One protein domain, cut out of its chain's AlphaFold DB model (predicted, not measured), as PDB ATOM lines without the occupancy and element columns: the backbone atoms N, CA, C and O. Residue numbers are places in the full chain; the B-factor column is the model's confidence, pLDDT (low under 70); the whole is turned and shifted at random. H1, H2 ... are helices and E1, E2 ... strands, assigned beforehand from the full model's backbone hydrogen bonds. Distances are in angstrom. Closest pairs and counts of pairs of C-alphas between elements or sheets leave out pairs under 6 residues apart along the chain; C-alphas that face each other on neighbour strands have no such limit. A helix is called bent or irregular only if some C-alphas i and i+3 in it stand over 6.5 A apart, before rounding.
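Overview. This is residues 190 to 362, 380 to 393 and 431 to 459 of the 705 residues of the protein "PrtP" of Lactobacillus paralimentarius DSM 19674 (UniProt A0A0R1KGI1). The chain is wound in stacked turns, a short solenoid: a twisted sheet of eight strands makes one long wall, and a row of short helices and loops, with H2, H3, H4 and H5 in it, makes the wall opposite. H1 and the loop after it lie near the end of the sheet where E1 and E2 are, and the hairpin of E7 and E8 closes the other end. The printed part has 216 residues with five named helices and eight named strands, in the order E1 H1 H2 E2 E3 H3 E4 H4 E5 H5 E6 E7 E8; the class is mixed, helices and strands, with under half of the residues in named elements. The sheet runs E1, E2, E3, E4, E5, E6, E8, E7 and is mixed, each neighbour pair parallel but E8 and E7. The whole is compact, with a radius of gyration of the C-alphas of 17.1 A and spans of 51 by 37 by 33 A.

Along the chain. E1, residues 190 to 194, begins at C-alpha 190 (58.832, 5.606, 39.692), and H1, residues 195 to 200, follows it directly. H2 is residues 220 to 225; it is neither bent nor irregular, but only just: C-alphas 221 and 224 are 6.2 A apart. E2, residues 231 to 237, is 20.0 A long, and E3, residues 256 to 263, is 18.5 A long. H3 is residues 275 to 278. E4, residues 288 to 293, has its centre nearest to the mean of the C-alphas, at 1.6 A. H4, residues 305 to 319, is 18.9 A long and begins at C-alpha 305 (27.381, 17.772, 43.955); it is irregular, with C-alphas 310 and 313 7.5 A apart. E5 is residues 325 to 329 and H5 is residues 338 to 341. E6, residues 349 to 360, is 31.2 A long and bends by 62 degrees at residue 356. E7 is residues 444 to 448. E8, residues 451 to 459, is 24.8 A long, bends by 51 degrees at residue 456 and ends at C-alpha 459 (20.248, 17.385, 32.938).

Arrangement. The edge strands are E1 and E7. Between the parallel neighbours E1 and E2, N 191 and O 231 are within hydrogen-bond range at 2.8 A; between E2 and E3, also parallel, N 260 and O 234 are within range at 2.8 A, and between E3 and E4, parallel too, N 290 and O 259 are within range at 2.8 A. E4 and E5 have N 289 and O 327 at 2.9 A, E5 and E6 have N 328 and O 351 at 2.8 A, and E6 and E8 have N 454 and O 352 at 2.8 A. E7 and E8 form a hairpin, antiparallel at 144 degrees, with N 453 and O 446 at 2.8 A. Four strand-helix-strand units, each two parallel neighbour strands with one or more helices between, have right-handed crossovers: E1, H1 H2, E2; E3, H3, E4; E4, H4, E5; and E5, H5, E6. H1 is on the sheet but only grazes it, with residues 195 to 198; its closest C-alphas to E2 are Glu 195 and Val 236, 5.3 A. H4 is on the sheet but only grazes it, with residues 305 to 319; its closest C-alphas to E5 are Ala 319 and Asn 326, 5.9 A. H2, H3 and H5 are not on the sheet. H4 touches H5, the closest C-alphas being Glu 309 and Ala 340, 5.7 A. H3 and H4 only just touch, with 3 pairs of C-alphas within 8 A, made by residues 307 to 311 of H4 alone; the closest are Leu 275 and Ile 311, 7.1 A. H1 and H2 are apart. Every O i to N i+4 pair is within hydrogen-bond range in H1, 9 of 11 in H4 and 0 of 2 in H2, which has 2 of 3 O i to N i+3 pairs; H3 and H5 are too short for an O i to N i+4 pair.

Size, cuts and confidence. The C-alphas farthest apart, those of Pro 227 and Thr 362, are 52.3 A apart. Residues 363 to 379 are not printed, with 14.3 A between C-alphas 362 and 380; residues 394 to 430 are not printed, with 5.3 A between C-alphas 393 and 431. Both cuts fall in the link from E6 to E7. The long links are H1 to H2, E2 to E3, E3 to H3 and E4 to H4. The mean pLDDT of the printed part is 93.1, and residue 362 alone is under 70.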
ATOM      1  N   GLU A 190      60.278   5.784  39.653       93.25
ATOM      2  CA  GLU A 190      58.832   5.606  39.692       93.25
ATOM      3  C   GLU A 190      58.485   4.147  39.994       93.25
ATOM      4  O   GLU A 190      59.101   3.231  39.449       93.25
ATOM      5  N   PHE A 191      57.508   3.949  40.876       97.06
ATOM      6  CA  PHE A 191      56.906   2.658  41.192       97.06
ATOM      7  C   PHE A 191      55.492   2.641  40.604       97.06
ATOM      8  O   PHE A 191      54.663   3.482  40.963       97.06
ATOM      9  N   PHE A 192      55.230   1.718  39.681       95.44
ATOM     10  CA  PHE A 192      54.000   1.679  38.893       95.44
ATOM     11  C   PHE A 192      52.978   0.704  39.477       95.44
ATOM     12  O   PHE A 192      53.108  -0.514  39.334       95.44
ATOM     13  N   LEU A 193      51.924   1.254  40.070       96.88
ATOM     14  CA  LEU A 193      50.648   0.575  40.249       96.88
ATOM     15  C   LEU A 193      49.691   1.169  39.217       96.88
ATOM     16  O   LEU A 193      49.002   2.140  39.494       96.88
ATOM     17  N   ASN A 194      49.737   0.642  37.995       95.06
ATOM     18  CA  ASN A 194      48.824   0.989  36.910       95.06
ATOM     19  C   ASN A 194      48.159  -0.312  36.455       95.06
ATOM     20  O   ASN A 194      48.827  -1.184  35.890       95.06
ATOM     21  N   GLU A 195      46.888  -0.470  36.806       94.56
ATOM     22  CA  GLU A 195      46.110  -1.674  36.550       94.56
ATOM     23  C   GLU A 195      45.828  -1.838  35.054       94.56
ATOM     24  O   GLU A 195      46.159  -2.887  34.499       94.56
ATOM     25  N   THR A 196      45.366  -0.784  34.374       92.62
ATOM     26  CA  THR A 196      45.039  -0.834  32.940       92.62
ATOM     27  C   THR A 196      46.250  -1.223  32.095       92.62
ATOM     28  O   THR A 196      46.150  -2.074  31.217       92.62
ATOM     29  N   VAL A 197      47.434  -0.666  32.370       91.00
ATOM     30  CA  VAL A 197      48.674  -1.016  31.653       91.00
ATOM     31  C   VAL A 197      49.081  -2.460  31.942       91.00
ATOM     32  O   VAL A 197      49.423  -3.183  31.002       91.00
ATOM     33  N   TYR A 198      49.000  -2.911  33.198       89.94
ATOM     34  CA  TYR A 198      49.291  -4.300  33.562       89.94
ATOM     35  C   TYR A 198      48.343  -5.285  32.851       89.94
ATOM     36  O   TYR A 198      48.802  -6.245  32.226       89.94
ATOM     37  N   LEU A 199      47.035  -5.011  32.865       87.62
ATOM     38  CA  LEU A 199      46.018  -5.826  32.201       87.62
ATOM     39  C   LEU A 199      46.080  -5.720  30.668       87.62
ATOM     40  O   LEU A 199      45.833  -6.720  29.993       87.62
ATOM     41  N   SER A 200      46.497  -4.583  30.098       86.19
ATOM     42  CA  SER A 200      46.667  -4.411  28.642       86.19
ATOM     43  C   SER A 200      47.721  -5.354  28.049       86.19
ATOM     44  O   SER A 200      47.574  -5.827  26.920       86.19
ATOM     45  N   GLY A 201      48.746  -5.706  28.838       80.19
ATOM     46  CA  GLY A 201      49.747  -6.718  28.488       80.19
ATOM     47  C   GLY A 201      49.200  -8.153  28.440       80.19
ATOM     48  O   GLY A 201      49.883  -9.048  27.942       80.19
ATOM     49  N   ILE A 202      47.976  -8.371  28.935       77.81
ATOM     50  CA  ILE A 202      47.256  -9.652  28.947       77.81
ATOM     51  C   ILE A 202      46.090  -9.625  27.938       77.81
ATOM     52  O   ILE A 202      45.864 -10.604  27.225       77.81
ATOM     53  N   ASN A 203      45.369  -8.503  27.844       77.50
ATOM     54  CA  ASN A 203      44.271  -8.258  26.909       77.50
ATOM     55  C   ASN A 203      44.352  -6.811  26.368       77.50
ATOM     56  O   ASN A 203      44.026  -5.878  27.099       77.50
ATOM     57  N   PRO A 204      44.695  -6.589  25.086       79.56
ATOM     58  CA  PRO A 204      44.982  -5.252  24.552       79.56
ATOM     59  C   PRO A 204      43.755  -4.336  24.376       79.56
ATOM     60  O   PRO A 204      43.910  -3.227  23.877       79.56
ATOM     61  N   ASN A 205      42.550  -4.786  24.745       80.00
ATOM     62  CA  ASN A 205      41.306  -4.011  24.642       80.00
ATOM     63  C   ASN A 205      40.757  -3.554  26.010       80.00
ATOM     64  O   ASN A 205      39.584  -3.198  26.096       80.00
ATOM     65  N   VAL A 206      41.555  -3.632  27.080       81.88
ATOM     66  CA  VAL A 206      41.160  -3.165  28.420       81.88
ATOM     67  C   VAL A 206      41.306  -1.644  28.509       81.88
ATOM     68  O   VAL A 206      42.357  -1.096  28.180       81.88
ATOM     69  N   THR A 207      40.252  -0.983  28.981       83.50
ATOM     70  CA  THR A 207      40.284   0.373  29.550       83.50
ATOM     71  C   THR A 207      40.130   0.304  31.072       83.50
ATOM     72  O   THR A 207      39.614  -0.688  31.587       83.50
ATOM     73  N   ASP A 208      40.494   1.381  31.761       80.00
ATOM     74  CA  ASP A 208      40.164   1.701  33.163       80.00
ATOM     75  C   ASP A 208      38.760   1.236  33.624       80.00
ATOM     76  O   ASP A 208      38.625   0.420  34.537       80.00
ATOM     77  N   GLU A 209      37.695   1.632  32.923       84.81
ATOM     78  CA  GLU A 209      36.312   1.203  33.192       84.81
ATOM     79  C   GLU A 209      36.089  -0.323  33.106       84.81
ATOM     80  O   GLU A 209      35.094  -0.842  33.619       84.81
ATOM     81  N   THR A 210      37.006  -1.066  32.489       86.06
ATOM     82  CA  THR A 210      36.958  -2.531  32.326       86.06
ATOM     83  C   THR A 210      38.032  -3.286  33.118       86.06
ATOM     84  O   THR A 210      38.134  -4.507  32.972       86.06
ATOM     85  N   ASP A 211      38.799  -2.589  33.964       89.19
ATOM     86  CA  ASP A 211      39.795  -3.182  34.862       89.19
ATOM     87  C   ASP A 211      39.168  -4.182  35.862       89.19
ATOM     88  O   ASP A 211      37.947  -4.235  36.047       89.19
ATOM     89  N   THR A 212      39.996  -5.041  36.469       89.94
ATOM     90  CA  THR A 212      39.574  -6.252  37.201       89.94
ATOM     91  C   THR A 212      39.463  -5.962  38.701       89.94
ATOM     92  O   THR A 212      40.448  -6.139  39.420       89.94
ATOM     93  N   PRO A 213      38.280  -5.565  39.215       95.12
ATOM     94  CA  PRO A 213      38.227  -4.653  40.351       95.12
ATOM     95  C   PRO A 213      38.881  -5.205  41.621       95.12
ATOM     96  O   PRO A 213      38.488  -6.255  42.135       95.12
ATOM     97  N   ILE A 214      39.847  -4.448  42.134       97.25
ATOM     98  CA  ILE A 214      40.665  -4.751  43.306       97.25
ATOM     99  C   ILE A 214      39.780  -4.848  44.554       97.25
ATOM    100  O   ILE A 214      39.076  -3.904  44.925       97.25
ATOM    101  N   GLU A 215      39.831  -5.995  45.230       97.12
ATOM    102  CA  GLU A 215      38.988  -6.310  46.390       97.12
ATOM    103  C   GLU A 215      39.506  -5.685  47.697       97.12
ATOM    104  O   GLU A 215      38.750  -5.590  48.659       97.12
ATOM    105  N   ASN A 216      40.792  -5.318  47.791       95.44
ATOM    106  CA  ASN A 216      41.406  -4.700  48.980       95.44
ATOM    107  C   ASN A 216      42.814  -4.145  48.687       95.44
ATOM    108  O   ASN A 216      43.526  -4.670  47.835       95.44
ATOM    109  N   LEU A 217      43.253  -3.140  49.457       97.12
ATOM    110  CA  LEU A 217      44.594  -2.528  49.358       97.12
ATOM    111  C   LEU A 217      45.590  -3.012  50.438       97.12
ATOM    112  O   LEU A 217      46.641  -2.396  50.650       97.12
ATOM    113  N   ASP A 218      45.269  -4.103  51.140       94.62
ATOM    114  CA  ASP A 218      46.088  -4.654  52.225       94.62
ATOM    115  C   ASP A 218      47.494  -5.030  51.722       94.62
ATOM    116  O   ASP A 218      47.657  -5.754  50.739       94.62
ATOM    117  N   GLY A 219      48.523  -4.545  52.422       93.94
ATOM    118  CA  GLY A 219      49.929  -4.765  52.073       93.94
ATOM    119  C   GLY A 219      50.625  -3.525  51.507       93.94
ATOM    120  O   GLY A 219      51.826  -3.361  51.735       93.94
ATOM    121  N   LEU A 220      49.900  -2.594  50.867       97.00
ATOM    122  CA  LEU A 220      50.496  -1.395  50.249       97.00
ATOM    123  C   LEU A 220      51.158  -0.428  51.244       97.00
ATOM    124  O   LEU A 220      51.999   0.373  50.841       97.00
ATOM    125  N   GLN A 221      50.918  -0.572  52.553       94.19
ATOM    126  CA  GLN A 221      51.681   0.133  53.588       94.19
ATOM    127  C   GLN A 221      53.197  -0.154  53.541       94.19
ATOM    128  O   GLN A 221      53.971   0.536  54.203       94.19
ATOM    129  N   VAL A 222      53.649  -1.158  52.780       94.88
ATOM    130  CA  VAL A 222      55.071  -1.403  52.494       94.88
ATOM    131  C   VAL A 222      55.712  -0.307  51.628       94.88
ATOM    132  O   VAL A 222      56.914  -0.077  51.752       94.88
ATOM    133  N   LEU A 223      54.937   0.438  50.824       96.25
ATOM    134  CA  LEU A 223      55.442   1.495  49.928       96.25
ATOM    135  C   LEU A 223      56.226   2.592  50.680       96.25
ATOM    136  O   LEU A 223      57.092   3.239  50.097       96.25
ATOM    137  N   LYS A 224      56.011   2.732  52.000       94.50
ATOM    138  CA  LYS A 224      56.799   3.582  52.919       94.50
ATOM    139  C   LYS A 224      58.307   3.258  52.941       94.50
ATOM    140  O   LYS A 224      59.082   4.048  53.473       94.50
ATOM    141  N   TYR A 225      58.707   2.085  52.439       95.38
ATOM    142  CA  TYR A 225      60.095   1.616  52.363       95.38
ATOM    143  C   TYR A 225      60.776   1.865  51.013       95.38
ATOM    144  O   TYR A 225      61.966   1.571  50.895       95.38
ATOM    145  N   LEU A 226      60.063   2.412  50.022       96.19
ATOM    146  CA  LEU A 226      60.675   2.863  48.772       96.19
ATOM    147  C   LEU A 226      61.717   3.973  49.031       96.19
ATOM    148  O   LEU A 226      61.601   4.723  50.009       96.19
ATOM    149  N   PRO A 227      62.730   4.131  48.158       94.81
ATOM    150  CA  PRO A 227      63.677   5.232  48.256       94.81
ATOM    151  C   PRO A 227      62.972   6.589  48.233       94.81
ATOM    152  O   PRO A 227      62.041   6.812  47.468       94.81
ATOM    153  N   LYS A 228      63.495   7.554  48.994       89.88
ATOM    154  CA  LYS A 228      62.927   8.911  49.137       89.88
ATOM    155  C   LYS A 228      62.702   9.677  47.816       89.88
ATOM    156  O   LYS A 228      61.938  10.639  47.801       89.88
ATOM    157  N   ASN A 229      63.387   9.288  46.740       88.06
ATOM    158  CA  ASN A 229      63.279   9.915  45.421       88.06
ATOM    159  C   ASN A 229      62.343   9.158  44.461       88.06
ATOM    160  O   ASN A 229      62.052   9.679  43.387       88.06
ATOM    161  N   THR A 230      61.890   7.955  44.828       93.31
ATOM    162  CA  THR A 230      60.913   7.183  44.057       93.31
ATOM    163  C   THR A 230      59.517   7.761  44.279       93.31
ATOM    164  O   THR A 230      59.119   8.040  45.409       93.31
ATOM    165  N   GLN A 231      58.772   7.946  43.196       91.62
ATOM    166  CA  GLN A 231      57.397   8.441  43.200       91.62
ATOM    167  C   GLN A 231      56.426   7.293  42.892       91.62
ATOM    168  O   GLN A 231      56.771   6.394  42.129       91.62
ATOM    169  N   VAL A 232      55.214   7.307  43.450       96.69
ATOM    170  CA  VAL A 232      54.206   6.272  43.156       96.69
ATOM    171  C   VAL A 232      53.235   6.767  42.084       96.69
ATOM    172  O   VAL A 232      52.603   7.812  42.256       96.69
ATOM    173  N   PHE A 233      53.115   6.009  40.991       97.38
ATOM    174  CA  PHE A 233      51.962   6.063  40.091       97.38
ATOM    175  C   PHE A 233      50.904   5.114  40.658       97.38
ATOM    176  O   PHE A 233      51.231   3.965  40.964       97.38
ATOM    177  N   PHE A 234      49.664   5.578  40.803       97.88
ATOM    178  CA  PHE A 234      48.553   4.793  41.330       97.88
ATOM    179  C   PHE A 234      47.292   4.998  40.477       97.88
ATOM    180  O   PHE A 234      46.670   6.055  40.541       97.88
ATOM    181  N   GLN A 235      46.927   3.980  39.704       96.81
ATOM    182  CA  GLN A 235      45.641   3.800  39.037       96.81
ATOM    183  C   GLN A 235      45.174   2.371  39.326       96.81
ATOM    184  O   GLN A 235      45.918   1.421  39.075       96.81
ATOM    185  N   VAL A 236      43.970   2.248  39.887       97.31
ATOM    186  CA  VAL A 236      43.253   0.983  40.109       97.31
ATOM    187  C   VAL A 236      41.749   1.221  40.045       97.31
ATOM    188  O   VAL A 236      41.274   2.319  40.369       97.31
ATOM    189  N   LYS A 237      40.996   0.159  39.758       97.31
ATOM    190  CA  LYS A 237      39.545   0.106  39.957       97.31
ATOM    191  C   LYS A 237      39.220  -0.669  41.231       97.31
ATOM    192  O   LYS A 237      39.621  -1.814  41.376       97.31
ATOM    193  N   LEU A 238      38.483  -0.078  42.172       97.56
ATOM    194  CA  LEU A 238      38.044  -0.771  43.390       97.56
ATOM    195  C   LEU A 238      36.729  -1.527  43.177       97.56
ATOM    196  O   LEU A 238      35.746  -0.991  42.654       97.56
ATOM    197  N   ALA A 239      36.686  -2.765  43.669       96.81
ATOM    198  CA  ALA A 239      35.464  -3.555  43.740       96.81
ATOM    199  C   ALA A 239      34.395  -2.851  44.595       96.81
ATOM    200  O   ALA A 239      34.695  -2.103  45.518       96.81
ATOM    201  N   SER A 240      33.118  -3.091  44.295       96.88
ATOM    202  CA  SER A 240      31.992  -2.401  44.954       96.88
ATOM    203  C   SER A 240      30.932  -3.361  45.524       96.88
ATOM    204  O   SER A 240      29.859  -2.933  45.957       96.88
ATOM    205  N   ASP A 241      31.198  -4.668  45.537       95.81
ATOM    206  CA  ASP A 241      30.274  -5.697  46.027       95.81
ATOM    207  C   ASP A 241      30.363  -5.898  47.568       95.81
ATOM    208  O   ASP A 241      31.146  -5.235  48.254       95.81
ATOM    209  N   PRO A 242      29.552  -6.791  48.176       95.56
ATOM    210  CA  PRO A 242      29.577  -7.049  49.618       95.56
ATOM    211  C   PRO A 242      30.923  -7.498  50.216       95.56
ATOM    212  O   PRO A 242      31.089  -7.361  51.432       95.56
ATOM    213  N   LYS A 243      31.882  -7.998  49.428       95.31
ATOM    214  CA  LYS A 243      33.212  -8.395  49.917       95.31
ATOM    215  C   LYS A 243      34.173  -7.213  50.061       95.31
ATOM    216  O   LYS A 243      34.614  -6.978  51.185       95.31
ATOM    217  N   ALA A 244      34.366  -6.430  48.999       96.44
ATOM    218  CA  ALA A 244      35.376  -5.376  48.842       96.44
ATOM    219  C   ALA A 244      35.703  -4.555  50.108       96.44
ATOM    220  O   ALA A 244      34.805  -3.961  50.718       96.44
ATOM    221  N   ASP A 245      36.972  -4.490  50.508       96.62
ATOM    222  CA  ASP A 245      37.444  -3.666  51.624       96.62
ATOM    223  C   ASP A 245      38.031  -2.348  51.100       96.62
ATOM    224  O   ASP A 245      39.098  -2.310  50.489       96.62
ATOM    225  N   LEU A 246      37.297  -1.256  51.329       96.50
ATOM    226  CA  LEU A 246      37.574   0.066  50.761       96.50
ATOM    227  C   LEU A 246      38.432   0.943  51.686       96.50
ATOM    228  O   LEU A 246      38.323   2.171  51.643       96.50
ATOM    229  N   ASP A 247      39.247   0.347  52.562       97.19
ATOM    230  CA  ASP A 247      40.208   1.098  53.372       97.19
ATOM    231  C   ASP A 247      41.396   1.576  52.520       97.19
ATOM    232  O   ASP A 247      42.198   0.792  52.014       97.19
ATOM    233  N   LEU A 248      41.527   2.897  52.398       97.81
ATOM    234  CA  LEU A 248      42.646   3.557  51.722       97.81
ATOM    235  C   LEU A 248      43.808   3.854  52.687       97.81
ATOM    236  O   LEU A 248      44.801   4.463  52.279       97.81
ATOM    237  N   SER A 249      43.712   3.458  53.966       97.12
ATOM    238  CA  SER A 249      44.776   3.666  54.958       97.12
ATOM    239  C   SER A 249      46.151   3.078  54.607       97.12
ATOM    240  O   SER A 249      47.139   3.721  54.981       97.12
ATOM    241  N   PRO A 250      46.283   1.987  53.820       96.94
ATOM    242  CA  PRO A 250      47.578   1.525  53.313       96.94
ATOM    243  C   PRO A 250      48.348   2.561  52.473       96.94
ATOM    244  O   PRO A 250      49.571   2.476  52.379       96.94
ATOM    245  N   LEU A 251      47.665   3.565  51.903       96.75
ATOM    246  CA  LEU A 251      48.263   4.647  51.108       96.75
ATOM    247  C   LEU A 251      48.566   5.926  51.918       96.75
ATOM    248  O   LEU A 251      49.114   6.890  51.378       96.75
ATOM    249  N   TYR A 252      48.201   5.998  53.204       96.00
ATOM    250  CA  TYR A 252      48.361   7.233  53.981       96.00
ATOM    251  C   TYR A 252      49.845   7.559  54.222       96.00
ATOM    252  O   TYR A 252      50.588   6.780  54.816       96.00
ATOM    253  N   GLY A 253      50.266   8.758  53.806       90.69
ATOM    254  CA  GLY A 253      51.659   9.209  53.906       90.69
ATOM    255  C   GLY A 253      52.582   8.710  52.788       90.69
ATOM    256  O   GLY A 253      53.773   9.012  52.825       90.69
ATOM    257  N   ILE A 254      52.053   7.991  51.793       92.81
ATOM    258  CA  ILE A 254      52.765   7.664  50.554       92.81
ATOM    259  C   ILE A 254      52.647   8.862  49.590       92.81
ATOM    260  O   ILE A 254      51.520   9.278  49.310       92.81
ATOM    261  N   PRO A 255      53.754   9.439  49.076       91.06
ATOM    262  CA  PRO A 255      53.687  10.526  48.098       91.06
ATOM    263  C   PRO A 255      53.297   9.999  46.711       91.06
ATOM    264  O   PRO A 255      54.071   9.291  46.061       91.06
ATOM    265  N   ILE A 256      52.104  10.369  46.246       94.94
ATOM    266  CA  ILE A 256      51.549   9.916  44.963       94.94
ATOM    267  C   ILE A 256      51.732  11.019  43.904       94.94
ATOM    268  O   ILE A 256      51.509  12.202  44.187       94.94
ATOM    269  N   TYR A 257      52.165  10.643  42.693       94.31
ATOM    270  CA  TYR A 257      52.401  11.576  41.577       94.31
ATOM    271  C   TYR A 257      51.309  11.529  40.493       94.31
ATOM    272  O   TYR A 257      51.001  12.553  39.878       94.31
ATOM    273  N   ASN A 258      50.691  10.369  40.294       96.75
ATOM    274  CA  ASN A 258      49.459  10.209  39.532       96.75
ATOM    275  C   ASN A 258      48.499   9.392  40.399       96.75
ATOM    276  O   ASN A 258      48.903   8.339  40.894       96.75
ATOM    277  N   PHE A 259      47.298   9.917  40.635       97.81
ATOM    278  CA  PHE A 259      46.250   9.261  41.405       97.81
ATOM    279  C   PHE A 259      44.970   9.180  40.572       97.81
ATOM    280  O   PHE A 259      44.255  10.173  40.467       97.81
ATOM    281  N   THR A 260      44.668   8.001  40.047       97.69
ATOM    282  CA  THR A 260      43.365   7.642  39.481       97.69
ATOM    283  C   THR A 260      42.721   6.607  40.397       97.69
ATOM    284  O   THR A 260      43.378   5.653  40.825       97.69
ATOM    285  N   LEU A 261      41.452   6.814  40.749       97.56
ATOM    286  CA  LEU A 261      40.684   5.859  41.542       97.56
ATOM    287  C   LEU A 261      39.283   5.674  40.965       97.56
ATOM    288  O   LEU A 261      38.407   6.536  41.119       97.56
ATOM    289  N   ASP A 262      39.070   4.496  40.398       97.06
ATOM    290  CA  ASP A 262      37.811   4.113  39.780       97.06
ATOM    291  C   ASP A 262      36.985   3.286  40.764       97.06
ATOM    292  O   ASP A 262      37.519   2.489  41.540       97.06
ATOM    293  N   GLY A 263      35.666   3.471  40.770       96.62
ATOM    294  CA  GLY A 263      34.787   2.715  41.662       96.62
ATOM    295  C   GLY A 263      33.458   3.400  41.942       96.62
ATOM    296  O   GLY A 263      33.113   4.423  41.351       96.62
ATOM    297  N   ASN A 264      32.682   2.835  42.864       97.31
ATOM    298  CA  ASN A 264      31.414   3.423  43.267       97.31
ATOM    299  C   ASN A 264      31.586   4.498  44.350       97.31
ATOM    300  O   ASN A 264      32.031   4.227  45.469       97.31
ATOM    301  N   TYR A 265      31.124   5.707  44.047       96.62
ATOM    302  CA  TYR A 265      31.082   6.830  44.978       96.62
ATOM    303  C   TYR A 265      29.665   7.159  45.469       96.62
ATOM    304  O   TYR A 265      29.548   7.758  46.537       96.62
ATOM    305  N   SER A 266      28.598   6.816  44.734       92.56
ATOM    306  CA  SER A 266      27.246   7.346  45.018       92.56
ATOM    307  C   SER A 266      26.044   6.414  44.779       92.56
ATOM    308  O   SER A 266      24.904   6.795  45.073       92.56
ATOM    309  N   ASN A 267      26.240   5.188  44.280       89.38
ATOM    310  CA  ASN A 267      25.168   4.192  44.204       89.38
ATOM    311  C   ASN A 267      25.086   3.382  45.509       89.38
ATOM    312  O   ASN A 267      25.668   2.303  45.617       89.38
ATOM    313  N   ALA A 268      24.264   3.846  46.452       89.38
ATOM    314  CA  ALA A 268      24.024   3.230  47.766       89.38
ATOM    315  C   ALA A 268      23.401   1.806  47.760       89.38
ATOM    316  O   ALA A 268      22.922   1.327  48.791       89.38
ATOM    317  N   LYS A 269      23.346   1.127  46.606       91.19
ATOM    318  CA  LYS A 269      23.058  -0.318  46.485       91.19
ATOM    319  C   LYS A 269      24.325  -1.183  46.497       91.19
ATOM    320  O   LYS A 269      24.220  -2.393  46.684       91.19
ATOM    321  N   ALA A 270      25.478  -0.567  46.267       94.44
ATOM    322  CA  ALA A 270      26.815  -1.143  46.302       94.44
ATOM    323  C   ALA A 270      27.611  -0.490  47.454       94.44
ATOM    324  O   ALA A 270      27.119   0.446  48.091       94.44
ATOM    325  N   LYS A 271      28.821  -0.973  47.764       95.94
ATOM    326  CA  LYS A 271      29.707  -0.276  48.715       95.94
ATOM    327  C   LYS A 271      30.187   1.041  48.106       95.94
ATOM    328  O   LYS A 271      30.459   1.087  46.914       95.94
ATOM    329  N   GLU A 272      30.275   2.093  48.915       96.44
ATOM    330  CA  GLU A 272      30.715   3.430  48.495       96.44
ATOM    331  C   GLU A 272      32.091   3.758  49.094       96.44
ATOM    332  O   GLU A 272      32.338   3.504  50.277       96.44
ATOM    333  N   ILE A 273      32.975   4.364  48.298       96.81
ATOM    334  CA  ILE A 273      34.297   4.830  48.744       96.81
ATOM    335  C   ILE A 273      34.128   6.039  49.686       96.81
ATOM    336  O   ILE A 273      33.701   7.119  49.268       96.81
ATOM    337  N   ASP A 274      34.496   5.908  50.972       94.88
ATOM    338  CA  ASP A 274      34.391   7.043  51.901       94.88
ATOM    339  C   ASP A 274      35.437   8.130  51.608       94.88
ATOM    340  O   ASP A 274      36.616   8.034  51.953       94.88
ATOM    341  N   LEU A 275      34.953   9.249  51.080       94.31
ATOM    342  CA  LEU A 275      35.707  10.471  50.800       94.31
ATOM    343  C   LEU A 275      36.441  11.074  52.023       94.31
ATOM    344  O   LEU A 275      37.353  11.878  51.841       94.31
ATOM    345  N   ASN A 276      36.102  10.698  53.268       95.56
ATOM    346  CA  ASN A 276      36.911  11.051  54.455       95.56
ATOM    347  C   ASN A 276      38.316  10.413  54.426       95.56
ATOM    348  O   ASN A 276      39.163  10.735  55.262       95.56
ATOM    349  N   GLN A 277      38.549   9.453  53.533       97.38
ATOM    350  CA  GLN A 277      39.831   8.789  53.345       97.38
ATOM    351  C   GLN A 277      40.696   9.500  52.305       97.38
ATOM    352  O   GLN A 277      41.856   9.781  52.598       97.38
ATOM    353  N   LEU A 278      40.111   9.877  51.160       95.69
ATOM    354  CA  LEU A 278      40.798  10.612  50.087       95.69
ATOM    355  C   LEU A 278      41.523  11.854  50.617       95.69
ATOM    356  O   LEU A 278      42.707  12.045  50.361       95.69
ATOM    357  N   VAL A 279      40.849  12.639  51.465       95.00
ATOM    358  CA  VAL A 279      41.389  13.890  52.032       95.00
ATOM    359  C   VAL A 279      42.635  13.722  52.926       95.00
ATOM    360  O   VAL A 279      43.206  14.723  53.364       95.00
ATOM    361  N   LYS A 280      43.067  12.482  53.203       96.44
ATOM    362  CA  LYS A 280      44.286  12.138  53.959       96.44
ATOM    363  C   LYS A 280      45.465  11.704  53.071       96.44
ATOM    364  O   LYS A 280      46.571  11.566  53.587       96.44
ATOM    365  N   LEU A 281      45.243  11.463  51.775       96.25
ATOM    366  CA  LEU A 281      46.276  11.030  50.826       96.25
ATOM    367  C   LEU A 281      47.263  12.171  50.526       96.25
ATOM    368  O   LEU A 281      46.851  13.329  50.379       96.25
ATOM    369  N   ASP A 282      48.560  11.858  50.400       93.12
ATOM    370  CA  ASP A 282      49.585  12.855  50.058       93.12
ATOM    371  C   ASP A 282      49.744  13.026  48.541       93.12
ATOM    372  O   ASP A 282      50.713  12.597  47.913       93.12
ATOM    373  N   ILE A 283      48.783  13.746  47.968       93.19
ATOM    374  CA  ILE A 283      48.817  14.238  46.587       93.19
ATOM    375  C   ILE A 283      49.589  15.569  46.445       93.19
ATOM    376  O   ILE A 283      49.438  16.280  45.451       93.19
ATOM    377  N   SER A 284      50.455  15.947  47.403       89.06
ATOM    378  CA  SER A 284      51.275  17.174  47.289       89.06
ATOM    379  C   SER A 284      52.317  17.122  46.163       89.06
ATOM    380  O   SER A 284      52.897  18.152  45.808       89.06
ATOM    381  N   LYS A 285      52.555  15.933  45.596       88.94
ATOM    382  CA  LYS A 285      53.419  15.692  44.432       88.94
ATOM    383  C   LYS A 285      52.654  15.331  43.160       88.94
ATOM    384  O   LYS A 285      53.310  15.185  42.129       88.94
ATOM    385  N   ALA A 286      51.326  15.258  43.206       95.38
ATOM    386  CA  ALA A 286      50.511  14.857  42.069       95.38
ATOM    387  C   ALA A 286      50.587  15.841  40.888       95.38
ATOM    388  O   ALA A 286      50.907  17.016  41.072       95.38
ATOM    389  N   THR A 287      50.293  15.348  39.685       96.25
ATOM    390  CA  THR A 287      49.909  16.139  38.494       96.25
ATOM    391  C   THR A 287      48.649  15.612  37.804       96.25
ATOM    392  O   THR A 287      48.160  16.266  36.892       96.25
ATOM    393  N   ASN A 288      48.115  14.473  38.256       97.56
ATOM    394  CA  ASN A 288      46.763  14.003  37.959       97.56
ATOM    395  C   ASN A 288      46.073  13.591  39.268       97.56
ATOM    396  O   ASN A 288      46.710  12.951  40.115       97.56
ATOM    397  N   VAL A 289      44.797  13.952  39.410       98.44
ATOM    398  CA  VAL A 289      43.872  13.449  40.433       98.44
ATOM    399  C   VAL A 289      42.533  13.175  39.762       98.44
ATOM    400  O   VAL A 289      41.810  14.104  39.400       98.44
ATOM    401  N   GLU A 290      42.198  11.900  39.642       98.12
ATOM    402  CA  GLU A 290      41.038  11.399  38.925       98.12
ATOM    403  C   GLU A 290      40.151  10.540  39.829       98.12
ATOM    404  O   GLU A 290      40.635   9.697  40.588       98.12
ATOM    405  N   LEU A 291      38.842  10.787  39.760       98.12
ATOM    406  CA  LEU A 291      37.806  10.075  40.505       98.12
ATOM    407  C   LEU A 291      36.681   9.695  39.530       98.12
ATOM    408  O   LEU A 291      35.766  10.491  39.289       98.12
ATOM    409  N   THR A 292      36.760   8.489  38.969       96.50
ATOM    410  CA  THR A 292      35.858   8.001  37.915       96.50
ATOM    411  C   THR A 292      34.822   7.030  38.488       96.50
ATOM    412  O   THR A 292      35.138   6.108  39.241       96.50
ATOM    413  N   GLY A 293      33.543   7.274  38.192       96.50
ATOM    414  CA  GLY A 293      32.444   6.443  38.681       96.50
ATOM    415  C   GLY A 293      32.257   5.161  37.876       96.50
ATOM    416  O   GLY A 293      31.808   5.250  36.741       96.50
ATOM    417  N   ASP A 294      32.480   3.994  38.490       94.81
ATOM    418  CA  ASP A 294      32.309   2.671  37.863       94.81
ATOM    419  C   ASP A 294      30.946   2.511  37.158       94.81
ATOM    420  O   ASP A 294      29.890   2.373  37.803       94.81
ATOM    421  N   THR A 295      30.981   2.483  35.825       91.62
ATOM    422  CA  THR A 295      29.790   2.384  34.969       91.62
ATOM    423  C   THR A 295      29.060   1.047  35.099       91.62
ATOM    424  O   THR A 295      27.834   1.011  34.936       91.62
ATOM    425  N   ALA A 296      29.758  -0.034  35.469       91.69
ATOM    426  CA  ALA A 296      29.161  -1.354  35.684       91.69
ATOM    427  C   ALA A 296      28.274  -1.391  36.943       91.69
ATOM    428  O   ALA A 296      27.296  -2.145  36.998       91.69
ATOM    429  N   VAL A 297      28.560  -0.539  37.934       91.38
ATOM    430  CA  VAL A 297      27.700  -0.321  39.108       91.38
ATOM    431  C   VAL A 297      26.569   0.659  38.793       91.38
ATOM    432  O   VAL A 297      25.422   0.434  39.199       91.38
ATOM    433  N   SER A 298      26.865   1.765  38.106       90.75
ATOM    434  CA  SER A 298      25.863   2.665  37.526       90.75
ATOM    435  C   SER A 298      26.511   3.685  36.594       90.75
ATOM    436  O   SER A 298      27.532   4.256  36.946       90.75
ATOM    437  N   ALA A 299      25.837   4.052  35.502       85.50
ATOM    438  CA  ALA A 299      26.271   5.131  34.604       85.50
ATOM    439  C   ALA A 299      26.434   6.518  35.273       85.50
ATOM    440  O   ALA A 299      26.941   7.436  34.638       85.50
ATOM    441  N   ASN A 300      25.995   6.688  36.529       87.88
ATOM    442  CA  ASN A 300      26.262   7.877  37.346       87.88
ATOM    443  C   ASN A 300      26.635   7.525  38.797       87.88
ATOM    444  O   ASN A 300      26.100   8.101  39.743       87.88
ATOM    445  N   SER A 301      27.511   6.533  38.974       94.38
ATOM    446  CA  SER A 301      28.071   6.115  40.270       94.38
ATOM    447  C   SER A 301      29.184   7.037  40.793       94.38
ATOM    448  O   SER A 301      29.646   6.839  41.918       94.38
ATOM    449  N   GLY A 302      29.611   8.037  40.010       96.75
ATOM    450  CA  GLY A 302      30.693   8.967  40.333       96.75
ATOM    451  C   GLY A 302      30.327  10.037  41.365       96.75
ATOM    452  O   GLY A 302      29.299   9.971  42.049       96.75
ATOM    453  N   ILE A 303      31.191  11.048  41.482       97.69
ATOM    454  CA  ILE A 303      31.070  12.131  42.470       97.69
ATOM    455  C   ILE A 303      29.783  12.949  42.254       97.69
ATOM    456  O   ILE A 303      29.527  13.476  41.172       97.69
ATOM    457  N   THR A 304      28.977  13.097  43.309       95.88
ATOM    458  CA  THR A 304      27.790  13.977  43.345       95.88
ATOM    459  C   THR A 304      28.150  15.416  43.744       95.88
ATOM    460  O   THR A 304      29.184  15.664  44.367       95.88
ATOM    461  N   GLN A 305      27.249  16.376  43.500       93.75
ATOM    462  CA  GLN A 305      27.381  17.772  43.955       93.75
ATOM    463  C   GLN A 305      27.815  17.918  45.433       93.75
ATOM    464  O   GLN A 305      28.798  18.593  45.735       93.75
ATOM    465  N   ALA A 306      27.118  17.255  46.363       89.06
ATOM    466  CA  ALA A 306      27.405  17.352  47.801       89.06
ATOM    467  C   ALA A 306      28.736  16.680  48.195       89.06
ATOM    468  O   ALA A 306      29.332  16.997  49.228       89.06
ATOM    469  N   GLN A 307      29.214  15.744  47.375       95.94
ATOM    470  CA  GLN A 307      30.506  15.091  47.547       95.94
ATOM    471  C   GLN A 307      31.649  15.958  47.014       95.94
ATOM    472  O   GLN A 307      32.663  16.074  47.703       95.94
ATOM    473  N   LEU A 308      31.461  16.645  45.878       98.12
ATOM    474  CA  LEU A 308      32.393  17.673  45.406       98.12
ATOM    475  C   LEU A 308      32.581  18.756  46.475       98.12
ATOM    476  O   LEU A 308      33.712  19.068  46.830       98.12
ATOM    477  N   GLU A 309      31.495  19.275  47.053       94.38
ATOM    478  CA  GLU A 309      31.547  20.277  48.130       94.38
ATOM    479  C   GLU A 309      32.350  19.802  49.359       94.38
ATOM    480  O   GLU A 309      33.047  20.600  49.988       94.38
ATOM    481  N   LYS A 310      32.322  18.495  49.667       95.75
ATOM    482  CA  LYS A 310      33.109  17.871  50.748       95.75
ATOM    483  C   LYS A 310      34.608  17.780  50.422       95.75
ATOM    484  O   LYS A 310      35.424  17.982  51.322       95.75
ATOM    485  N   ILE A 311      34.986  17.463  49.177       98.00
ATOM    486  CA  ILE A 311      36.394  17.234  48.778       98.00
ATOM    487  C   ILE A 311      37.070  18.443  48.116       98.00
ATOM    488  O   ILE A 311      38.297  18.470  48.009       98.00
ATOM    489  N   ALA A 312      36.315  19.469  47.717       98.31
ATOM    490  CA  ALA A 312      36.837  20.652  47.036       98.31
ATOM    491  C   ALA A 312      38.020  21.337  47.757       98.31
ATOM    492  O   ALA A 312      38.967  21.702  47.065       98.31
ATOM    493  N   PRO A 313      38.083  21.454  49.104       97.50
ATOM    494  CA  PRO A 313      39.263  22.011  49.777       97.50
ATOM    495  C   PRO A 313      40.555  21.202  49.560       97.50
ATOM    496  O   PRO A 313      41.647  21.771  49.551       97.50
ATOM    497  N   TRP A 314      40.446  19.883  49.369       97.25
ATOM    498  CA  TRP A 314      41.569  18.985  49.075       97.25
ATOM    499  C   TRP A 314      41.972  19.073  47.595       97.25
ATOM    500  O   TRP A 314      43.154  19.272  47.310       97.25
ATOM    501  N   LEU A 315      41.001  19.079  46.672       97.94
ATOM    502  CA  LEU A 315      41.243  19.304  45.237       97.94
ATOM    503  C   LEU A 315      41.864  20.687  44.956       97.94
ATOM    504  O   LEU A 315      42.839  20.791  44.218       97.94
ATOM    505  N   VAL A 316      41.373  21.749  45.603       97.56
ATOM    506  CA  VAL A 316      41.922  23.114  45.499       97.56
ATOM    507  C   VAL A 316      43.341  23.198  46.072       97.56
ATOM    508  O   VAL A 316      44.203  23.851  45.483       97.56
ATOM    509  N   LYS A 317      43.626  22.522  47.196       96.25
ATOM    510  CA  LYS A 317      44.995  22.421  47.737       96.25
ATOM    511  C   LYS A 317      45.938  21.745  46.735       96.25
ATOM    512  O   LYS A 317      47.083  22.173  46.606       96.25
ATOM    513  N   TYR A 318      45.458  20.721  46.033       96.50
ATOM    514  CA  TYR A 318      46.204  20.012  44.999       96.50
ATOM    515  C   TYR A 318      46.437  20.860  43.741       96.50
ATOM    516  O   TYR A 318      47.588  21.041  43.362       96.50
ATOM    517  N   ALA A 319      45.405  21.480  43.164       96.44
ATOM    518  CA  ALA A 319      45.556  22.406  42.034       96.44
ATOM    519  C   ALA A 319      46.589  23.520  42.311       96.44
ATOM    520  O   ALA A 319      47.290  23.982  41.410       96.44
ATOM    521  N   ASN A 320      46.715  23.909  43.583       95.62
ATOM    522  CA  ASN A 320      47.631  24.934  44.076       95.62
ATOM    523  C   ASN A 320      48.962  24.380  44.640       95.62
ATOM    524  O   ASN A 320      49.705  25.129  45.274       95.62
ATOM    525  N   ASN A 321      49.311  23.110  44.390       94.12
ATOM    526  CA  ASN A 321      50.530  22.431  44.880       94.12
ATOM    527  C   ASN A 321      51.872  23.033  44.393       94.12
ATOM    528  O   ASN A 321      52.940  22.614  44.840       94.12
ATOM    529  N   GLY A 322      51.836  24.003  43.474       91.06
ATOM    530  CA  GLY A 322      53.003  24.705  42.940       91.06
ATOM    531  C   GLY A 322      53.534  24.182  41.601       91.06
ATOM    532  O   GLY A 322      54.372  24.869  41.007       91.06
ATOM    533  N   LYS A 323      53.023  23.052  41.083       91.44
ATOM    534  CA  LYS A 323      53.366  22.491  39.759       91.44
ATOM    535  C   LYS A 323      53.094  23.484  38.617       91.44
ATOM    536  O   LYS A 323      52.489  24.542  38.803       91.44
ATOM    537  N   THR A 324      53.592  23.175  37.424       88.00
ATOM    538  CA  THR A 324      53.290  23.910  36.183       88.00
ATOM    539  C   THR A 324      51.897  23.585  35.646       88.00
ATOM    540  O   THR A 324      51.214  24.489  35.173       88.00
ATOM    541  N   TYR A 325      51.504  22.317  35.763       92.38
ATOM    542  CA  TYR A 325      50.291  21.711  35.225       92.38
ATOM    543  C   TYR A 325      49.717  20.715  36.249       92.38
ATOM    544  O   TYR A 325      50.507  20.062  36.937       92.38
ATOM    545  N   ASN A 326      48.390  20.620  36.365       96.06
ATOM    546  CA  ASN A 326      47.659  19.681  37.227       96.06
ATOM    547  C   ASN A 326      46.287  19.363  36.603       96.06
ATOM    548  O   ASN A 326      45.544  20.302  36.321       96.06
ATOM    549  N   ASP A 327      45.903  18.091  36.507       97.88
ATOM    550  CA  ASP A 327      44.549  17.689  36.094       97.88
ATOM    551  C   ASP A 327      43.682  17.258  37.281       97.88
ATOM    552  O   ASP A 327      44.149  16.554  38.181       97.88
ATOM    553  N   ILE A 328      42.425  17.707  37.294       98.56
ATOM    554  CA  ILE A 328      41.341  17.222  38.155       98.56
ATOM    555  C   ILE A 328      40.309  16.573  37.235       98.56
ATOM    556  O   ILE A 328      39.615  17.288  36.513       98.56
ATOM    557  N   VAL A 329      40.178  15.250  37.284       98.38
ATOM    558  CA  VAL A 329      39.240  14.490  36.449       98.38
ATOM    559  C   VAL A 329      38.098  13.937  37.310       98.38
ATOM    560  O   VAL A 329      38.339  13.343  38.362       98.38
ATOM    561  N   LEU A 330      36.844  14.168  36.908       97.94
ATOM    562  CA  LEU A 330      35.639  13.808  37.678       97.94
ATOM    563  C   LEU A 330      34.572  13.182  36.762       97.94
ATOM    564  O   LEU A 330      33.604  13.842  36.379       97.94
ATOM    565  N   ASN A 331      34.741  11.909  36.406       95.38
ATOM    566  CA  ASN A 331      33.921  11.247  35.386       95.38
ATOM    567  C   ASN A 331      32.701  10.507  35.961       95.38
ATOM    568  O   ASN A 331      32.687  10.067  37.116       95.38
ATOM    569  N   ASN A 332      31.664  10.358  35.128       94.62
ATOM    570  CA  ASN A 332      30.408   9.655  35.436       94.62
ATOM    571  C   ASN A 332      29.705  10.219  36.693       94.62
ATOM    572  O   ASN A 332      29.059   9.506  37.465       94.62
ATOM    573  N   GLY A 333      29.870  11.524  36.930       95.31
ATOM    574  CA  GLY A 333      29.390  12.228  38.118       95.31
ATOM    575  C   GLY A 333      27.921  12.660  38.064       95.31
ATOM    576  O   GLY A 333      27.167  12.333  37.144       95.31
ATOM    577  N   SER A 334      27.522  13.423  39.082       94.69
ATOM    578  CA  SER A 334      26.253  14.165  39.142       94.69
ATOM    579  C   SER A 334      26.433  15.506  39.879       94.69
ATOM    580  O   SER A 334      25.820  15.801  40.912       94.69
ATOM    581  N   ILE A 335      27.338  16.318  39.340       96.00
ATOM    582  CA  ILE A 335      27.682  17.676  39.775       96.00
ATOM    583  C   ILE A 335      26.916  18.678  38.905       96.00
ATOM    584  O   ILE A 335      26.858  18.531  37.689       96.00
ATOM    585  N   SER A 336      26.343  19.720  39.508       92.69
ATOM    586  CA  SER A 336      25.679  20.810  38.774       92.69
ATOM    587  C   SER A 336      26.345  22.174  38.934       92.69
ATOM    588  O   SER A 336      26.051  23.091  38.170       92.69
ATOM    589  N   ASN A 337      27.227  22.336  39.918       93.38
ATOM    590  CA  ASN A 337      27.849  23.609  40.243       93.38
ATOM    591  C   ASN A 337      29.304  23.422  40.697       93.38
ATOM    592  O   ASN A 337      29.573  22.976  41.818       93.38
ATOM    593  N   PHE A 338      30.236  23.848  39.844       97.69
ATOM    594  CA  PHE A 338      31.677  23.771  40.082       97.69
ATOM    595  C   PHE A 338      32.219  24.919  40.950       97.69
ATOM    596  O   PHE A 338      33.417  24.945  41.235       97.69
ATOM    597  N   SER A 339      31.375  25.837  41.448       96.50
ATOM    598  CA  SER A 339      31.816  26.995  42.247       96.50
ATOM    599  C   SER A 339      32.526  26.636  43.562       96.50
ATOM    600  O   SER A 339      33.173  27.491  44.166       96.50
ATOM    601  N   ALA A 340      32.440  25.382  44.021       97.12
ATOM    602  CA  ALA A 340      33.246  24.873  45.132       97.12
ATOM    603  C   ALA A 340      34.762  24.888  44.820       97.12
ATOM    604  O   ALA A 340      35.582  25.027  45.726       97.12
ATOM    605  N   LEU A 341      35.138  24.811  43.538       98.31
ATOM    606  CA  LEU A 341      36.522  24.825  43.051       98.31
ATOM    607  C   LEU A 341      37.070  26.244  42.787       98.31
ATOM    608  O   LEU A 341      38.185  26.391  42.287       98.31
ATOM    609  N   LYS A 342      36.346  27.309  43.168       96.88
ATOM    610  CA  LYS A 342      36.727  28.722  42.933       96.88
ATOM    611  C   LYS A 342      38.098  29.140  43.492       96.88
ATOM    612  O   LYS A 342      38.640  30.165  43.094       96.88
ATOM    613  N   GLY A 343      38.678  28.349  44.395       96.88
ATOM    614  CA  GLY A 343      40.030  28.560  44.921       96.88
ATOM    615  C   GLY A 343      41.182  28.104  44.009       96.88
ATOM    616  O   GLY A 343      42.337  28.282  44.400       96.88
ATOM    617  N   ILE A 344      40.920  27.509  42.838       96.88
ATOM    618  CA  ILE A 344      41.966  27.132  41.866       96.88
ATOM    619  C   ILE A 344      42.716  28.385  41.377       96.88
ATOM    620  O   ILE A 344      42.110  29.370  40.952       96.88
ATOM    621  N   ASN A 345      44.050  28.357  41.418       91.31
ATOM    622  CA  ASN A 345      44.892  29.479  41.009       91.31
ATOM    623  C   ASN A 345      44.916  29.654  39.481       91.31
ATOM    624  O   ASN A 345      45.669  28.986  38.778       91.31
ATOM    625  N   ARG A 346      44.184  30.666  39.002       91.06
ATOM    626  CA  ARG A 346      44.031  31.051  37.586       91.06
ATOM    627  C   ARG A 346      45.330  31.407  36.841       91.06
ATOM    628  O   ARG A 346      45.300  31.596  35.629       91.06
ATOM    629  N   THR A 347      46.473  31.524  37.527       90.00
ATOM    630  CA  THR A 347      47.796  31.706  36.887       90.00
ATOM    631  C   THR A 347      48.490  30.386  36.541       90.00
ATOM    632  O   THR A 347      49.484  30.385  35.813       90.00
ATOM    633  N   LYS A 348      47.976  29.256  37.039       90.00
ATOM    634  CA  LYS A 348      48.472  27.906  36.761       90.00
ATOM    635  C   LYS A 348      47.619  27.230  35.693       90.00
ATOM    636  O   LYS A 348      46.404  27.436  35.647       90.00
ATOM    637  N   SER A 349      48.255  26.398  34.874       94.12
ATOM    638  CA  SER A 349      47.534  25.469  34.013       94.12
ATOM    639  C   SER A 349      46.927  24.389  34.894       94.12
ATOM    640  O   SER A 349      47.643  23.618  35.528       94.12
ATOM    641  N   VAL A 350      45.606  24.415  35.009       97.00
ATOM    642  CA  VAL A 350      44.833  23.425  35.754       97.00
ATOM    643  C   VAL A 350      43.620  23.092  34.913       97.00
ATOM    644  O   VAL A 350      42.812  23.989  34.654       97.00
ATOM    645  N   THR A 351      43.500  21.840  34.494       97.81
ATOM    646  CA  THR A 351      42.317  21.346  33.788       97.81
ATOM    647  C   THR A 351      41.376  20.745  34.820       97.81
ATOM    648  O   THR A 351      41.788  19.954  35.668       97.81
ATOM    649  N   VAL A 352      40.109  21.142  34.786       98.38
ATOM    650  CA  VAL A 352      39.025  20.438  35.472       98.38
ATOM    651  C   VAL A 352      38.228  19.747  34.377       98.38
ATOM    652  O   VAL A 352      37.495  20.421  33.663       98.38
ATOM    653  N   PHE A 353      38.431  18.445  34.214       97.31
ATOM    654  CA  PHE A 353      37.875  17.626  33.138       97.31
ATOM    655  C   PHE A 353      36.733  16.760  33.685       97.31
ATOM    656  O   PHE A 353      36.871  16.133  34.741       97.31
ATOM    657  N   VAL A 354      35.570  16.788  33.037       96.75
ATOM    658  CA  VAL A 354      34.321  16.262  33.609       96.75
ATOM    659  C   VAL A 354      33.444  15.653  32.512       96.75
ATOM    660  O   VAL A 354      32.667  16.361  31.863       96.75
ATOM    661  N   ASN A 355      33.529  14.331  32.348       91.88
ATOM    662  CA  ASN A 355      32.794  13.600  31.311       91.88
ATOM    663  C   ASN A 355      31.590  12.818  31.858       91.88
ATOM    664  O   ASN A 355      31.559  12.398  33.019       91.88
ATOM    665  N   HIS A 356      30.599  12.589  30.987       89.81
ATOM    666  CA  HIS A 356      29.395  11.775  31.247       89.81
ATOM    667  C   HIS A 356      28.596  12.179  32.508       89.81
ATOM    668  O   HIS A 356      27.887  11.372  33.120       89.81
ATOM    669  N   ASN A 357      28.693  13.446  32.911       93.94
ATOM    670  CA  ASN A 357      28.057  13.959  34.116       93.94
ATOM    671  C   ASN A 357      26.542  14.142  33.908       93.94
ATOM    672  O   ASN A 357      26.120  15.058  33.201       93.94
ATOM    673  N   ASN A 358      25.702  13.311  34.538       92.25
ATOM    674  CA  ASN A 358      24.245  13.413  34.392       92.25
ATOM    675  C   ASN A 358      23.576  13.829  35.703       92.25
ATOM    676  O   ASN A 358      23.637  13.128  36.715       92.25
ATOM    677  N   VAL A 359      22.851  14.948  35.677       88.31
ATOM    678  CA  VAL A 359      22.154  15.482  36.854       88.31
ATOM    679  C   VAL A 359      20.657  15.216  36.756       88.31
ATOM    680  O   VAL A 359      19.909  15.896  36.049       88.31
ATOM    681  N   ALA A 360      20.198  14.225  37.519       81.12
ATOM    682  CA  ALA A 360      18.777  13.960  37.702       81.12
ATOM    683  C   ALA A 360      18.146  15.016  38.629       81.12
ATOM    684  O   ALA A 360      18.416  15.053  39.830       81.12
ATOM    685  N   SER A 361      17.263  15.851  38.082       76.81
ATOM    686  CA  SER A 361      16.457  16.805  38.848       76.81
ATOM    687  C   SER A 361      15.058  16.243  39.095       76.81
ATOM    688  O   SER A 361      14.479  15.580  38.240       76.81
ATOM    689  N   THR A 362      14.481  16.517  40.267       65.31
ATOM    690  CA  THR A 362      13.103  16.119  40.607       65.31
ATOM    691  C   THR A 362      12.048  17.133  40.159       65.31
ATOM    692  O   THR A 362      10.857  16.876  40.327       65.31
ATOM    693  N   PRO A 380      20.441  25.356  35.009       83.38
ATOM    694  CA  PRO A 380      21.798  25.798  34.728       83.38
ATOM    695  C   PRO A 380      22.870  24.927  35.385       83.38
ATOM    696  O   PRO A 380      22.910  24.790  36.611       83.38
ATOM    697  N   PHE A 381      23.803  24.426  34.574       90.81
ATOM    698  CA  PHE A 381      25.133  24.057  35.043       90.81
ATOM    699  C   PHE A 381      25.902  25.339  35.365       90.81
ATOM    700  O   PHE A 381      25.775  26.340  34.658       90.81
ATOM    701  N   LYS A 382      26.684  25.327  36.448       91.88
ATOM    702  CA  LYS A 382      27.391  26.520  36.932       91.88
ATOM    703  C   LYS A 382      28.897  26.340  36.955       91.88
ATOM    704  O   LYS A 382      29.401  25.352  37.489       91.88
ATOM    705  N   GLY A 383      29.592  27.319  36.381       95.31
ATOM    706  CA  GLY A 383      31.042  27.318  36.214       95.31
ATOM    707  C   GLY A 383      31.818  27.476  37.520       95.31
ATOM    708  O   GLY A 383      31.258  27.587  38.614       95.31
ATOM    709  N   ILE A 384      33.146  27.485  37.413       97.38
ATOM    710  CA  ILE A 384      34.044  27.521  38.574       97.38
ATOM    711  C   ILE A 384      33.953  28.873  39.305       97.38
ATOM    712  O   ILE A 384      34.175  28.928  40.514       97.38
ATOM    713  N   ASP A 385      33.579  29.963  38.626       94.69
ATOM    714  CA  ASP A 385      33.308  31.241  39.295       94.69
ATOM    715  C   ASP A 385      31.844  31.379  39.758       94.69
ATOM    716  O   ASP A 385      31.524  32.340  40.467       94.69
ATOM    717  N   GLY A 386      30.993  30.390  39.465       88.62
ATOM    718  CA  GLY A 386      29.560  30.364  39.767       88.62
ATOM    719  C   GLY A 386      28.689  31.018  38.691       88.62
ATOM    720  O   GLY A 386      27.507  31.265  38.939       88.62
ATOM    721  N   GLU A 387      29.267  31.325  37.525       93.44
ATOM    722  CA  GLU A 387      28.529  31.842  36.375       93.44
ATOM    723  C   GLU A 387      27.566  30.802  35.799       93.44
ATOM    724  O   GLU A 387      27.688  29.606  36.066       93.44
ATOM    725  N   ASP A 388      26.631  31.265  34.975       88.81
ATOM    726  CA  ASP A 388      25.739  30.377  34.248       88.81
ATOM    727  C   ASP A 388      26.372  29.836  32.960       88.81
ATOM    728  O   ASP A 388      27.088  30.560  32.261       88.81
ATOM    729  N   LEU A 389      26.112  28.562  32.665       91.31
ATOM    730  CA  LEU A 389      26.578  27.857  31.468       91.31
ATOM    731  C   LEU A 389      25.411  27.344  30.604       91.31
ATOM    732  O   LEU A 389      25.663  26.736  29.564       91.31
ATOM    733  N   ALA A 390      24.149  27.591  30.991       87.94
ATOM    734  CA  ALA A 390      22.971  27.061  30.297       87.94
ATOM    735  C   ALA A 390      22.940  27.391  28.799       87.94
ATOM    736  O   ALA A 390      22.552  26.551  27.996       87.94
ATOM    737  N   SER A 391      23.427  28.574  28.414       86.38
ATOM    738  CA  SER A 391      23.496  29.057  27.027       86.38
ATOM    739  C   SER A 391      24.411  28.251  26.091       86.38
ATOM    740  O   SER A 391      24.524  28.604  24.922       86.38
ATOM    741  N   THR A 392      25.119  27.237  26.597       90.44
ATOM    742  CA  THR A 392      26.020  26.373  25.811       90.44
ATOM    743  C   THR A 392      25.388  25.026  25.447       90.44
ATOM    744  O   THR A 392      26.038  24.190  24.824       90.44
ATOM    745  N   TYR A 393      24.120  24.799  25.812       94.50
ATOM    746  CA  TYR A 393      23.414  23.563  25.475       94.50
ATOM    747  C   TYR A 393      22.958  23.571  24.011       94.50
ATOM    748  O   TYR A 393      22.318  24.526  23.566       94.50
ATOM    749  N   ILE A 431      24.986  19.099  26.952       94.12
ATOM    750  CA  ILE A 431      26.208  19.123  26.140       94.12
ATOM    751  C   ILE A 431      26.567  17.671  25.811       94.12
ATOM    752  O   ILE A 431      26.555  16.831  26.716       94.12
ATOM    753  N   ILE A 432      26.786  17.366  24.529       90.00
ATOM    754  CA  ILE A 432      26.687  15.999  23.987       90.00
ATOM    755  C   ILE A 432      27.864  15.074  24.329       90.00
ATOM    756  O   ILE A 432      27.638  13.904  24.649       90.00
ATOM    757  N   GLY A 433      29.087  15.599  24.297       87.12
ATOM    758  CA  GLY A 433      30.337  14.853  24.410       87.12
ATOM    759  C   GLY A 433      30.801  14.176  23.116       87.12
ATOM    760  O   GLY A 433      30.004  13.724  22.285       87.12
ATOM    761  N   ASP A 434      32.122  14.034  23.011       79.31
ATOM    762  CA  ASP A 434      32.899  13.507  21.876       79.31
ATOM    763  C   ASP A 434      32.527  12.065  21.445       79.31
ATOM    764  O   ASP A 434      33.005  11.553  20.433       79.31
ATOM    765  N   TYR A 435      31.680  11.371  22.214       72.88
ATOM    766  CA  TYR A 435      31.206  10.015  21.908       72.88
ATOM    767  C   TYR A 435      30.138   9.973  20.798       72.88
ATOM    768  O   TYR A 435      29.989   8.948  20.129       72.88
ATOM    769  N   ILE A 436      29.372  11.056  20.604       75.88
ATOM    770  CA  ILE A 436      28.262  11.109  19.625       75.88
ATOM    771  C   ILE A 436      28.523  12.145  18.520       75.88
ATOM    772  O   ILE A 436      28.025  11.986  17.405       75.88
ATOM    773  N   SER A 437      29.320  13.178  18.802       84.88
ATOM    774  CA  SER A 437      29.724  14.206  17.839       84.88
ATOM    775  C   SER A 437      31.237  14.403  17.852       84.88
ATOM    776  O   SER A 437      31.904  14.047  18.814       84.88
ATOM    777  N   SER A 438      31.773  14.983  16.781       83.56
ATOM    778  CA  SER A 438      33.167  15.433  16.687       83.56
ATOM    779  C   SER A 438      33.260  16.921  16.322       83.56
ATOM    780  O   SER A 438      34.237  17.345  15.706       83.56
ATOM    781  N   ASN A 439      32.206  17.689  16.618       87.00
ATOM    782  CA  ASN A 439      32.159  19.139  16.436       87.00
ATOM    783  C   ASN A 439      32.933  19.857  17.559       87.00
ATOM    784  O   ASN A 439      33.018  19.349  18.679       87.00
ATOM    785  N   ASP A 440      33.469  21.050  17.272       84.94
ATOM    786  CA  ASP A 440      34.319  21.828  18.197       84.94
ATOM    787  C   ASP A 440      33.606  22.247  19.508       84.94
ATOM    788  O   ASP A 440      34.264  22.630  20.474       84.94
ATOM    789  N   ASP A 441      32.273  22.192  19.549       84.69
ATOM    790  CA  ASP A 441      31.408  22.529  20.685       84.69
ATOM    791  C   ASP A 441      30.784  21.313  21.391       84.69
ATOM    792  O   ASP A 441      30.097  21.480  22.403       84.69
ATOM    793  N   SER A 442      31.086  20.092  20.931       89.19
ATOM    794  CA  SER A 442      30.608  18.845  21.547       89.19
ATOM    795  C   SER A 442      30.994  18.710  23.029       89.19
ATOM    796  O   SER A 442      30.247  18.112  23.808       89.19
ATOM    797  N   MET A 443      32.094  19.346  23.444       90.50
ATOM    798  CA  MET A 443      32.491  19.560  24.835       90.50
ATOM    799  C   MET A 443      32.673  21.059  25.122       90.50
ATOM    800  O   MET A 443      33.331  21.783  24.375       90.50
ATOM    801  N   LEU A 444      32.162  21.538  26.261       93.50
ATOM    802  CA  LEU A 444      32.410  22.906  26.720       93.50
ATOM    803  C   LEU A 444      33.871  23.066  27.142       93.50
ATOM    804  O   LEU A 444      34.278  22.492  28.147       93.50
ATOM    805  N   GLN A 445      34.611  23.941  26.460       94.44
ATOM    806  CA  GLN A 445      35.927  24.416  26.895       94.44
ATOM    807  C   GLN A 445      35.824  25.855  27.420       94.44
ATOM    808  O   GLN A 445      35.605  26.808  26.668       94.44
ATOM    809  N   LYS A 446      35.967  26.036  28.736       95.62
ATOM    810  CA  LYS A 446      35.776  27.323  29.423       95.62
ATOM    811  C   LYS A 446      37.034  27.728  30.194       95.62
ATOM    812  O   LYS A 446      37.320  27.188  31.261       95.62
ATOM    813  N   SER A 447      37.768  28.715  29.684       96.69
ATOM    814  CA  SER A 447      38.986  29.232  30.325       96.69
ATOM    815  C   SER A 447      38.702  30.200  31.484       96.69
ATOM    816  O   SER A 447      37.827  31.063  31.403       96.69
ATOM    817  N   TYR A 448      39.525  30.110  32.527       95.75
ATOM    818  CA  TYR A 448      39.590  30.992  33.693       95.75
ATOM    819  C   TYR A 448      41.059  31.402  33.895       95.75
ATOM    820  O   TYR A 448      41.784  30.833  34.715       95.75
ATOM    821  N   GLY A 449      41.535  32.359  33.096       94.94
ATOM    822  CA  GLY A 449      42.971  32.632  32.981       94.94
ATOM    823  C   GLY A 449      43.687  31.471  32.285       94.94
ATOM    824  O   GLY A 449      43.296  31.088  31.188       94.94
ATOM    825  N   ASN A 450      44.710  30.909  32.932       94.94
ATOM    826  CA  ASN A 450      45.479  29.764  32.430       94.94
ATOM    827  C   ASN A 450      44.836  28.400  32.755       94.94
ATOM    828  O   ASN A 450      45.330  27.380  32.281       94.94
ATOM    829  N   SER A 451      43.790  28.365  33.588       96.00
ATOM    830  CA  SER A 451      43.057  27.145  33.963       96.00
ATOM    831  C   SER A 451      41.813  26.958  33.082       96.00
ATOM    832  O   SER A 451      41.228  27.954  32.659       96.00
ATOM    833  N   THR A 452      41.344  25.727  32.877       96.81
ATOM    834  CA  THR A 452      40.173  25.415  32.027       96.81
ATOM    835  C   THR A 452      39.183  24.512  32.773       96.81
ATOM    836  O   THR A 452      39.595  23.639  33.531       96.81
ATOM    837  N   LEU A 453      37.879  24.726  32.574       97.44
ATOM    838  CA  LEU A 453      36.846  23.705  32.781       97.44
ATOM    839  C   LEU A 453      36.537  23.086  31.419       97.44
ATOM    840  O   LEU A 453      36.126  23.807  30.510       97.44
ATOM    841  N   GLU A 454      36.725  21.782  31.314       95.75
ATOM    842  CA  GLU A 454      36.390  20.959  30.158       95.75
ATOM    843  C   GLU A 454      35.268  20.016  30.594       95.75
ATOM    844  O   GLU A 454      35.402  19.288  31.579       95.75
ATOM    845  N   TYR A 455      34.098  20.149  29.972       94.56
ATOM    846  CA  TYR A 455      32.854  19.615  30.524       94.56
ATOM    847  C   TYR A 455      31.884  19.151  29.440       94.56
ATOM    848  O   TYR A 455      31.525  19.926  28.551       94.56
ATOM    849  N   PHE A 456      31.341  17.944  29.594       92.75
ATOM    850  CA  PHE A 456      30.063  17.593  28.978       92.75
ATOM    851  C   PHE A 456      29.166  16.804  29.933       92.75
ATOM    852  O   PHE A 456      29.609  16.165  30.893       92.75
ATOM    853  N   GLY A 457      27.861  16.872  29.686       93.31
ATOM    854  CA  GLY A 457      26.880  16.319  30.603       93.31
ATOM    855  C   GLY A 457      25.465  16.817  30.357       93.31
ATOM    856  O   GLY A 457      25.239  17.837  29.699       93.31
ATOM    857  N   MET A 458      24.496  16.087  30.910       93.62
ATOM    858  CA  MET A 458      23.073  16.309  30.662       93.62
ATOM    859  C   MET A 458      22.266  16.447  31.955       93.62
ATOM    860  O   MET A 458      22.391  15.661  32.895       93.62
ATOM    861  N   TYR A 459      21.355  17.416  31.990       92.31
ATOM    862  CA  TYR A 459      20.248  17.385  32.938       92.31
ATOM    863  C   TYR A 459      19.228  16.338  32.508       92.31
ATOM    864  O   TYR A 459      19.004  16.130  31.318       92.31
TER     865      TYR A 459